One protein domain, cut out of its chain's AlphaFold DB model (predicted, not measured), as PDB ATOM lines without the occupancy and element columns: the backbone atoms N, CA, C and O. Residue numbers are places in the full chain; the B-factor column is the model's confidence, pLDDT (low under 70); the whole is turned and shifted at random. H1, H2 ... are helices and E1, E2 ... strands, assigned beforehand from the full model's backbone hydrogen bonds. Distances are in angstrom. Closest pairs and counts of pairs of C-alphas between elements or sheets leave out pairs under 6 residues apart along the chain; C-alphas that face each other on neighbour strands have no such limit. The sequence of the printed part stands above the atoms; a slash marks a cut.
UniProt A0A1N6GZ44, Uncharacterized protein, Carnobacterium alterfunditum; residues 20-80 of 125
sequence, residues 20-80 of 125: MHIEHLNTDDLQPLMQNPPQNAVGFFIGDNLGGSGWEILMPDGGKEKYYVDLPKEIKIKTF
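This is residues 20 to 80 of the 125 residues of an uncharacterized protein of Carnobacterium alterfunditum (UniProt A0A1N6GZ44). A twisted three-stranded meander, E2, E3 and E4, makes one end of a flat, elongated piece, and a small two-stranded ribbon of E1 and E5 stands crosswise to its strands at the other end. The short helix H1 lies to one side and only grazes the sheet, while residues 23 to 30 and 69 to 76 bridge the space to the ribbon, which brings the first and last printed residues together. The printed part has 61 residues, with one named helix and five named strands in the order E1, H1, E2, E3, E4, E5; both sheets, E2 - E3 - E4 and E1 - E5, are antiparallel. The class is mostly strand, although under half of the printed residues are in named elements. The whole is only just compact, close to loose, with a radius of gyration of the C-alphas of 12.3 A, and it spans 37 by 25 by 14 A.

The larger sheet begins with E2, residues 41 to 46, which measures 14.4 A from first to last C-alpha; C-alpha 41 is at (99.312, 113.950, 29.013). E3, residues 53 to 58, measures 16.4 A and ends with C-alpha 58 at (99.572, 109.247, 24.786). E4, residues 64 to 68, measures 13.0 A. Before this sheet in the chain comes H1, residues 31 to 34, with a length of 4.9 A. The smaller sheet is made of E1, residues 20 to 22, with a length of 6.6 A, and E5, residues 77 to 80, with a length of 9.9 A. The printed part begins with C-alpha 20 at (102.642, 134.336, 17.110) and ends with C-alpha 80 at (100.006, 138.202, 12.918).

In the larger sheet E3 is the inner strand, and E2 and E4 are the edge strands. The three form a meander, each strand the antiparallel neighbour of the one before. E2 and E3 are a hairpin, with 158 degrees between their N-to-C directions; the C-alphas of Ala 41 and Ile 57 face each other at 4.3 A, and N 45 and O 54 are within hydrogen-bond range at 2.8 A. E3 and E4 are a hairpin too, with 148 degrees between their directions; the C-alphas of Gly 54 and Tyr 68 face each other at 4.1 A, and N 55 and O 67 are within hydrogen-bond range at 2.8 A. The C-alphas of this sheet lie up to 3.9 A off the best plane through them. H1 is only just on the sheet, with 5 pairs of C-alphas within 10 A, and it only grazes it, with residues 33 to 34. H1 is too short for any O i to N i+4 pair inside it, and its one O i to N i+3 pair is within range. Farther out, E1 and E5 are antiparallel neighbours at 156 degrees. The C-alphas of Met 20 and Thr 79 face each other at 4.6 A, and N 21 and O 78 are within hydrogen-bond range at 2.8 A. E1 is apart from E2, E3 and E4, and E5 is apart from E2, E3, E4 and H1.

The outline is only just flat. The two C-alphas farthest apart are those of Glu 23 and Asp 61, at 37.7 A, while the first and last printed C-alphas, of Met 20 and Phe 80, are 6.3 A apart. The printed part has no cut. The link from E3 to E4 is tight, the other links are short, and no link is long. The mean pLDDT of the printed part is 88.3, and no printed residue is under 70.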
ATOM      1  N   MET A  20     103.189 134.182  15.769       82.31
ATOM      2  CA  MET A  20     102.642 134.336  17.110       82.31
ATOM      3  C   MET A  20     103.668 135.056  17.981       82.31
ATOM      4  O   MET A  20     104.841 134.689  18.001       82.31
ATOM      5  N   HIS A  21     103.222 136.071  18.714       85.50
ATOM      6  CA  HIS A  21     103.999 136.736  19.750       85.50
ATOM      7  C   HIS A  21     103.283 136.583  21.087       85.50
ATOM      8  O   HIS A  21     102.128 136.988  21.229       85.50
ATOM      9  N   ILE A  22     103.980 135.996  22.054       87.06
ATOM     10  CA  ILE A  22     103.512 135.864  23.430       87.06
ATOM     11  C   ILE A  22     104.251 136.929  24.237       87.06
ATOM     12  O   ILE A  22     105.480 136.908  24.283       87.06
ATOM     13  N   GLU A  23     103.517 137.879  24.819       85.94
ATOM     14  CA  GLU A  23     104.136 139.021  25.516       85.94
ATOM     15  C   GLU A  23     104.922 138.571  26.753       85.94
ATOM     16  O   GLU A  23     105.982 139.115  27.062       85.94
ATOM     17  N   HIS A  24     104.399 137.564  27.450       85.75
ATOM     18  CA  HIS A  24     105.001 136.964  28.628       85.75
ATOM     19  C   HIS A  24     104.533 135.513  28.760       85.75
ATOM     20  O   HIS A  24     103.352 135.224  28.565       85.75
ATOM     21  N   LEU A  25     105.465 134.610  29.069       86.88
ATOM     22  CA  LEU A  25     105.174 133.206  29.335       86.88
ATOM     23  C   LEU A  25     106.139 132.675  30.394       86.88
ATOM     24  O   LEU A  25     107.335 132.525  30.128       86.88
ATOM     25  N   ASN A  26     105.616 132.356  31.572       85.06
ATOM     26  CA  ASN A  26     106.338 131.604  32.590       85.06
ATOM     27  C   ASN A  26     105.538 130.367  33.047       85.06
ATOM     28  O   ASN A  26     104.440 130.083  32.568       85.06
ATOM     29  N   THR A  27     106.117 129.590  33.960       81.38
ATOM     30  CA  THR A  27     105.472 128.383  34.495       81.38
ATOM     31  C   THR A  27     104.237 128.706  35.342       81.38
ATOM     32  O   THR A  27     103.285 127.927  35.337       81.38
ATOM     33  N   ASP A  28     104.220 129.854  36.022       86.56
ATOM     34  CA  ASP A  28     103.104 130.283  36.872       86.56
ATOM     35  C   ASP A  28     101.866 130.651  36.038       86.56
ATOM     36  O   ASP A  28     100.742 130.318  36.414       86.56
ATOM     37  N   ASP A  29     102.061 131.233  34.854       85.75
ATOM     38  CA  ASP A  29     100.994 131.562  33.902       85.75
ATOM     39  C   ASP A  29     100.265 130.300  33.407       85.75
ATOM     40  O   ASP A  29      99.069 130.325  33.115       85.75
ATOM     41  N   LEU A  30     100.984 129.175  33.325       85.00
ATOM     42  CA  LEU A  30     100.444 127.874  32.920       85.00
ATOM     43  C   LEU A  30      99.938 127.044  34.100       85.00
ATOM     44  O   LEU A  30      99.311 126.003  33.884       85.00
ATOM     45  N   GLN A  31     100.158 127.488  35.339       87.88
ATOM     46  CA  GLN A  31      99.775 126.754  36.541       87.88
ATOM     47  C   GLN A  31      98.299 126.307  36.536       87.88
ATOM     48  O   GLN A  31      98.059 125.143  36.865       87.88
ATOM     49  N   PRO A  32      97.311 127.127  36.109       86.44
ATOM     50  CA  PRO A  32      95.913 126.691  36.051       86.44
ATOM     51  C   PRO A  32      95.694 125.479  35.137       86.44
ATOM     52  O   PRO A  32      94.840 124.640  35.411       86.44
ATOM     53  N   LEU A  33      96.483 125.363  34.066       86.19
ATOM     54  CA  LEU A  33      96.425 124.241  33.131       86.19
ATOM     55  C   LEU A  33      97.204 123.030  33.651       86.19
ATOM     56  O   LEU A  33      96.787 121.894  33.442       86.19
ATOM     57  N   MET A  34      98.319 123.260  34.352       84.50
ATOM     58  CA  MET A  34      99.163 122.196  34.906       84.50
ATOM     59  C   MET A  34      98.579 121.528  36.156       84.50
ATOM     60  O   MET A  34      99.012 120.434  36.509       84.50
ATOM     61  N   GLN A  35      97.611 122.152  36.833       86.44
ATOM     62  CA  GLN A  35      96.966 121.575  38.020       86.44
ATOM     63  C   GLN A  35      96.070 120.373  37.703       86.44
ATOM     64  O   GLN A  35      95.888 119.511  38.560       86.44
ATOM     65  N   ASN A  36      95.505 120.311  36.497       85.94
ATOM     66  CA  ASN A  36      94.614 119.227  36.095       85.94
ATOM     67  C   ASN A  36      94.846 118.845  34.625       85.94
ATOM     68  O   ASN A  36      93.992 119.115  33.774       85.94
ATOM     69  N   PRO A  37      96.017 118.265  34.299       89.50
ATOM     70  CA  PRO A  37      96.289 117.820  32.947       89.50
ATOM     71  C   PRO A  37      95.368 116.640  32.589       89.50
ATOM     72  O   PRO A  37      95.000 115.847  33.462       89.50
ATOM     73  N   PRO A  38      95.001 116.485  31.308       90.56
ATOM     74  CA  PRO A  38      94.251 115.324  30.854       90.56
ATOM     75  C   PRO A  38      95.034 114.026  31.109       90.56
ATOM     76  O   PRO A  38      96.266 114.009  31.184       90.56
ATOM     77  N   GLN A  39      94.307 112.917  31.244       90.31
ATOM     78  CA  GLN A  39      94.917 111.612  31.483       90.31
ATOM     79  C   GLN A  39      95.903 111.264  30.356       90.31
ATOM     80  O   GLN A  39      95.613 111.471  29.181       90.31
ATOM     81  N   ASN A  40      97.063 110.717  30.728       92.50
ATOM     82  CA  ASN A  40      98.156 110.369  29.813       92.50
ATOM     83  C   ASN A  40      98.761 111.564  29.050       92.50
ATOM     84  O   ASN A  40      99.379 111.367  28.004       92.50
ATOM     85  N   ALA A  41      98.611 112.793  29.554       93.62
ATOM     86  CA  ALA A  41      99.312 113.950  29.013       93.62
ATOM     87  C   ALA A  41     100.839 113.766  29.080       93.62
ATOM     88  O   ALA A  41     101.395 113.472  30.140       93.62
ATOM     89  N   VAL A  42     101.518 113.971  27.950       93.81
ATOM     90  CA  VAL A  42     102.983 113.858  27.817       93.81
ATOM     91  C   VAL A  42     103.666 115.188  27.504       93.81
ATOM     92  O   VAL A  42     104.879 115.302  27.662       93.81
ATOM     93  N   GLY A  43     102.910 116.200  27.079       91.56
ATOM     94  CA  GLY A  43     103.445 117.523  26.778       91.56
ATOM     95  C   GLY A  43     102.349 118.558  26.574       91.56
ATOM     96  O   GLY A  43     101.212 118.207  26.274       91.56
ATOM     97  N   PHE A  44     102.701 119.830  26.735       91.56
ATOM     98  CA  PHE A  44     101.830 120.967  26.449       91.56
ATOM     99  C   PHE A  44     102.352 121.715  25.220       91.56
ATOM    100  O   PHE A  44     103.563 121.874  25.064       91.56
ATOM    101  N   PHE A  45     101.452 122.177  24.356       91.12
ATOM    102  CA  PHE A  45     101.775 122.939  23.156       91.12
ATOM    103  C   PHE A  45     100.970 124.238  23.094       91.12
ATOM    104  O   PHE A  45      99.819 124.309  23.528       91.12
ATOM    105  N   ILE A  46     101.581 125.260  22.499       89.56
ATOM    106  CA  ILE A  46     100.968 126.559  22.226       89.56
ATOM    107  C   ILE A  46     101.234 126.895  20.762       89.56
ATOM    108  O   ILE A  46     102.386 126.875  20.334       89.56
ATOM    109  N   GLY A  47     100.182 127.216  20.011       84.38
ATOM    110  CA  GLY A  47     100.300 127.679  18.630       84.38
ATOM    111  C   GLY A  47     100.648 126.570  17.645       84.38
ATOM    112  O   GLY A  47     101.708 126.592  17.022       84.38
ATOM    113  N   ASP A  48      99.748 125.603  17.480       86.56
ATOM    114  CA  ASP A  48      99.874 124.626  16.400       86.56
ATOM    115  C   ASP A  48      99.527 125.219  15.017       86.56
ATOM    116  O   ASP A  48      99.258 126.411  14.878       86.56
ATOM    117  N   ASN A  49      99.510 124.393  13.966       77.19
ATOM    118  CA  ASN A  49      99.235 124.854  12.597       77.19
ATOM    119  C   ASN A  49      97.865 125.544  12.426       77.19
ATOM    120  O   ASN A  49      97.662 126.239  11.430       77.19
ATOM    121  N   LEU A  50      96.930 125.345  13.360       78.81
ATOM    122  CA  LEU A  50      95.614 125.986  13.379       78.81
ATOM    123  C   LEU A  50      95.546 127.149  14.385       78.81
ATOM    124  O   LEU A  50      94.498 127.772  14.531       78.81
ATOM    125  N   GLY A  51      96.650 127.452  15.072       79.94
ATOM    126  CA  GLY A  51      96.717 128.426  16.161       79.94
ATOM    127  C   GLY A  51      96.171 127.900  17.492       79.94
ATOM    128  O   GLY A  51      95.982 128.686  18.419       79.94
ATOM    129  N   GLY A  52      95.911 126.595  17.601       87.69
ATOM    130  CA  GLY A  52      95.397 125.962  18.810       87.69
ATOM    131  C   GLY A  52      96.472 125.766  19.876       87.69
ATOM    132  O   GLY A  52      97.671 125.740  19.588       87.69
ATOM    133  N   SER A  53      96.032 125.597  21.120       91.50
ATOM    134  CA  SER A  53      96.883 125.259  22.268       91.50
ATOM    135  C   SER A  53      96.266 124.094  23.034       91.50
ATOM    136  O   SER A  53      95.054 123.876  22.956       91.50
ATOM    137  N   GLY A  54      97.081 123.302  23.726       93.50
ATOM    138  CA  GLY A  54      96.592 122.045  24.279       93.50
ATOM    139  C   GLY A  54      97.658 121.114  24.818       93.50
ATOM    140  O   GLY A  54      98.828 121.458  24.941       93.50
ATOM    141  N   TRP A  55      97.228 119.896  25.113       94.75
ATOM    142  CA  TRP A  55      98.068 118.800  25.567       94.75
ATOM    143  C   TRP A  55      98.259 117.767  24.458       94.75
ATOM    144  O   TRP A  55      97.321 117.448  23.731       94.75
ATOM    145  N   GLU A  56      99.458 117.206  24.354       95.75
ATOM    146  CA  GLU A  56      99.670 115.926  23.687       95.75
ATOM    147  C   GLU A  56      99.339 114.803  24.674       95.75
ATOM    148  O   GLU A  56      99.929 114.743  25.755       95.75
ATOM    149  N   ILE A  57      98.414 113.917  24.311       95.88
ATOM    150  CA  ILE A  57      98.033 112.739  25.097       95.88
ATOM    151  C   ILE A  57      98.575 111.470  24.437       95.88
ATOM    152  O   ILE A  57      98.500 111.318  23.217       95.88
ATOM    153  N   LEU A  58      99.135 110.564  25.240       96.19
ATOM    154  CA  LEU A  58      99.572 109.247  24.786       96.19
ATOM    155  C   LEU A  58      98.404 108.261  24.856       96.19
ATOM    156  O   LEU A  58      97.838 108.002  25.922       96.19
ATOM    157  N   MET A  59      98.067 107.699  23.707       94.06
ATOM    158  CA  MET A  59      97.014 106.710  23.553       94.06
ATOM    159  C   MET A  59      97.519 105.309  23.939       94.06
ATOM    160  O   MET A  59      98.725 105.048  23.886       94.06
ATOM    161  N   PRO A  60      96.627 104.374  24.324       91.19
ATOM    162  CA  PRO A  60      97.022 103.015  24.715       91.19
ATOM    163  C   PRO A  60      97.757 102.220  23.625       91.19
ATOM    164  O   PRO A  60      98.490 101.287  23.940       91.19
ATOM    165  N   ASP A  61      97.564 102.579  22.356       92.31
ATOM    166  CA  ASP A  61      98.243 101.992  21.194       92.31
ATOM    167  C   ASP A  61      99.632 102.607  20.919       92.31
ATOM    168  O   ASP A  61     100.316 102.202  19.979       92.31
ATOM    169  N   GLY A  62     100.065 103.570  21.741       91.19
ATOM    170  CA  GLY A  62     101.314 104.314  21.578       91.19
ATOM    171  C   GLY A  62     101.205 105.536  20.660       91.19
ATOM    172  O   GLY A  62     102.196 106.254  20.496       91.19
ATOM    173  N   GLY A  63     100.032 105.798  20.074       94.19
ATOM    174  CA  GLY A  63      99.760 107.002  19.294       94.19
ATOM    175  C   GLY A  63      99.728 108.264  20.158       94.19
ATOM    176  O   GLY A  63      99.524 108.205  21.368       94.19
ATOM    177  N   LYS A  64      99.923 109.430  19.537       94.75
ATOM    178  CA  LYS A  64      99.758 110.731  20.197       94.75
ATOM    179  C   LYS A  64      98.575 111.479  19.602       94.75
ATOM    180  O   LYS A  64      98.501 111.624  18.383       94.75
ATOM    181  N   GLU A  65      97.712 112.011  20.456       93.81
ATOM    182  CA  GLU A  65      96.602 112.881  20.058       93.81
ATOM    183  C   GLU A  65      96.704 114.258  20.716       93.81
ATOM    184  O   GLU A  65      97.378 114.436  21.730       93.81
ATOM    185  N   LYS A  66      96.039 115.252  20.121       94.25
ATOM    186  CA  LYS A  66      95.961 116.610  20.664       94.25
ATOM    187  C   LYS A  66      94.647 116.808  21.407       94.25
ATOM    188  O   LYS A  66      93.577 116.678  20.819       94.25
ATOM    189  N   TYR A  67      94.744 117.209  22.665       93.31
ATOM    190  CA  TYR A  67      93.631 117.653  23.489       93.31
ATOM    191  C   TYR A  67      93.686 119.177  23.639       93.31
ATOM    192  O   TYR A  67      94.548 119.705  24.340       93.31
ATOM    193  N   TYR A  68      92.796 119.892  22.953       93.62
ATOM    194  CA  TYR A  68      92.816 121.356  22.912       93.62
ATOM    195  C   TYR A  68      92.188 121.971  24.162       93.62
ATOM    196  O   TYR A  68      91.154 121.503  24.641       93.62
ATOM    197  N   VAL A  69      92.802 123.041  24.663       91.94
ATOM    198  CA  VAL A  69      92.299 123.827  25.795       91.94
ATOM    199  C   VAL A  69      92.450 125.313  25.511       91.94
ATOM    200  O   VAL A  69      93.354 125.733  24.787       91.94
ATOM    201  N   ASP A  70      91.589 126.110  26.132       89.75
ATOM    202  CA  ASP A  70      91.756 127.555  26.132       89.75
ATOM    203  C   ASP A  70      92.916 127.947  27.048       89.75
ATOM    204  O   ASP A  70      93.040 127.461  28.176       89.75
ATOM    205  N   LEU A  71      93.764 128.853  26.567       88.06
ATOM    206  CA  LEU A  71      94.795 129.450  27.404       88.06
ATOM    207  C   LEU A  71      94.173 130.437  28.403       88.06
ATOM    208  O   LEU A  71      93.201 131.122  28.063       88.06
ATOM    209  N   PRO A  72      94.742 130.557  29.618       87.50
ATOM    210  CA  PRO A  72      94.374 131.601  30.563       87.50
ATOM    211  C   PRO A  72      94.397 132.988  29.909       87.50
ATOM    212  O   PRO A  72      95.284 133.303  29.112       87.50
ATOM    213  N   LYS A  73      93.421 133.840  30.242       85.06
ATOM    214  CA  LYS A  73      93.237 135.173  29.622       85.06
ATOM    215  C   LYS A  73      94.373 136.145  29.946       85.06
ATOM    216  O   LYS A  73      94.498 137.212  29.325       85.06
ATOM    217  N   GLU A  74      95.148 135.802  30.961       86.31
ATOM    218  CA  GLU A  74      96.348 136.473  31.427       86.31
ATOM    219  C   GLU A  74      97.477 136.331  30.401       86.31
ATOM    220  O   GLU A  74      98.223 137.288  30.193       86.31
ATOM    221  N   ILE A  75      97.533 135.207  29.676       86.62
ATOM    222  CA  ILE A  75      98.513 134.982  28.612       86.62
ATOM    223  C   ILE A  75      98.114 135.819  27.397       86.62
ATOM    224  O   ILE A  75      97.177 135.506  26.656       86.62
ATOM    225  N   LYS A  76      98.827 136.928  27.190       86.56
ATOM    226  CA  LYS A  76      98.601 137.826  26.054       86.56
ATOM    227  C   LYS A  76      99.301 137.293  24.815       86.56
ATOM    228  O   LYS A  76     100.528 137.292  24.726       86.56
ATOM    229  N   ILE A  77      98.489 136.879  23.845       84.62
ATOM    230  CA  ILE A  77      98.945 136.366  22.557       84.62
ATOM    231  C   ILE A  77      98.483 137.296  21.448       84.62
ATOM    232  O   ILE A  77      97.301 137.622  21.332       84.62
ATOM    233  N   LYS A  78      99.432 137.690  20.605       83.38
ATOM    234  CA  LYS A  78      99.192 138.406  19.356       83.38
ATOM    235  C   LYS A  78      99.517 137.475  18.200       83.38
ATOM    236  O   LYS A  78     100.654 137.032  18.063       83.38
ATOM    237  N   THR A  79      98.527 137.192  17.363       78.31
ATOM    238  CA  THR A  79      98.732 136.506  16.087       78.31
ATOM    239  C   THR A  79      98.857 137.539  14.977       78.31
ATOM    240  O   THR A  79      98.158 138.555  14.967       78.31
ATOM    241  N   PHE A  80      99.781 137.315  14.052       73.75
ATOM    242  CA  PHE A  80     100.006 138.202  12.918       73.75
ATOM    243  C   PHE A  80     100.346 137.392  11.673       73.75
ATOM    244  O   PHE A  80     100.775 136.246  11.754       73.75
TER     245      PHE A  80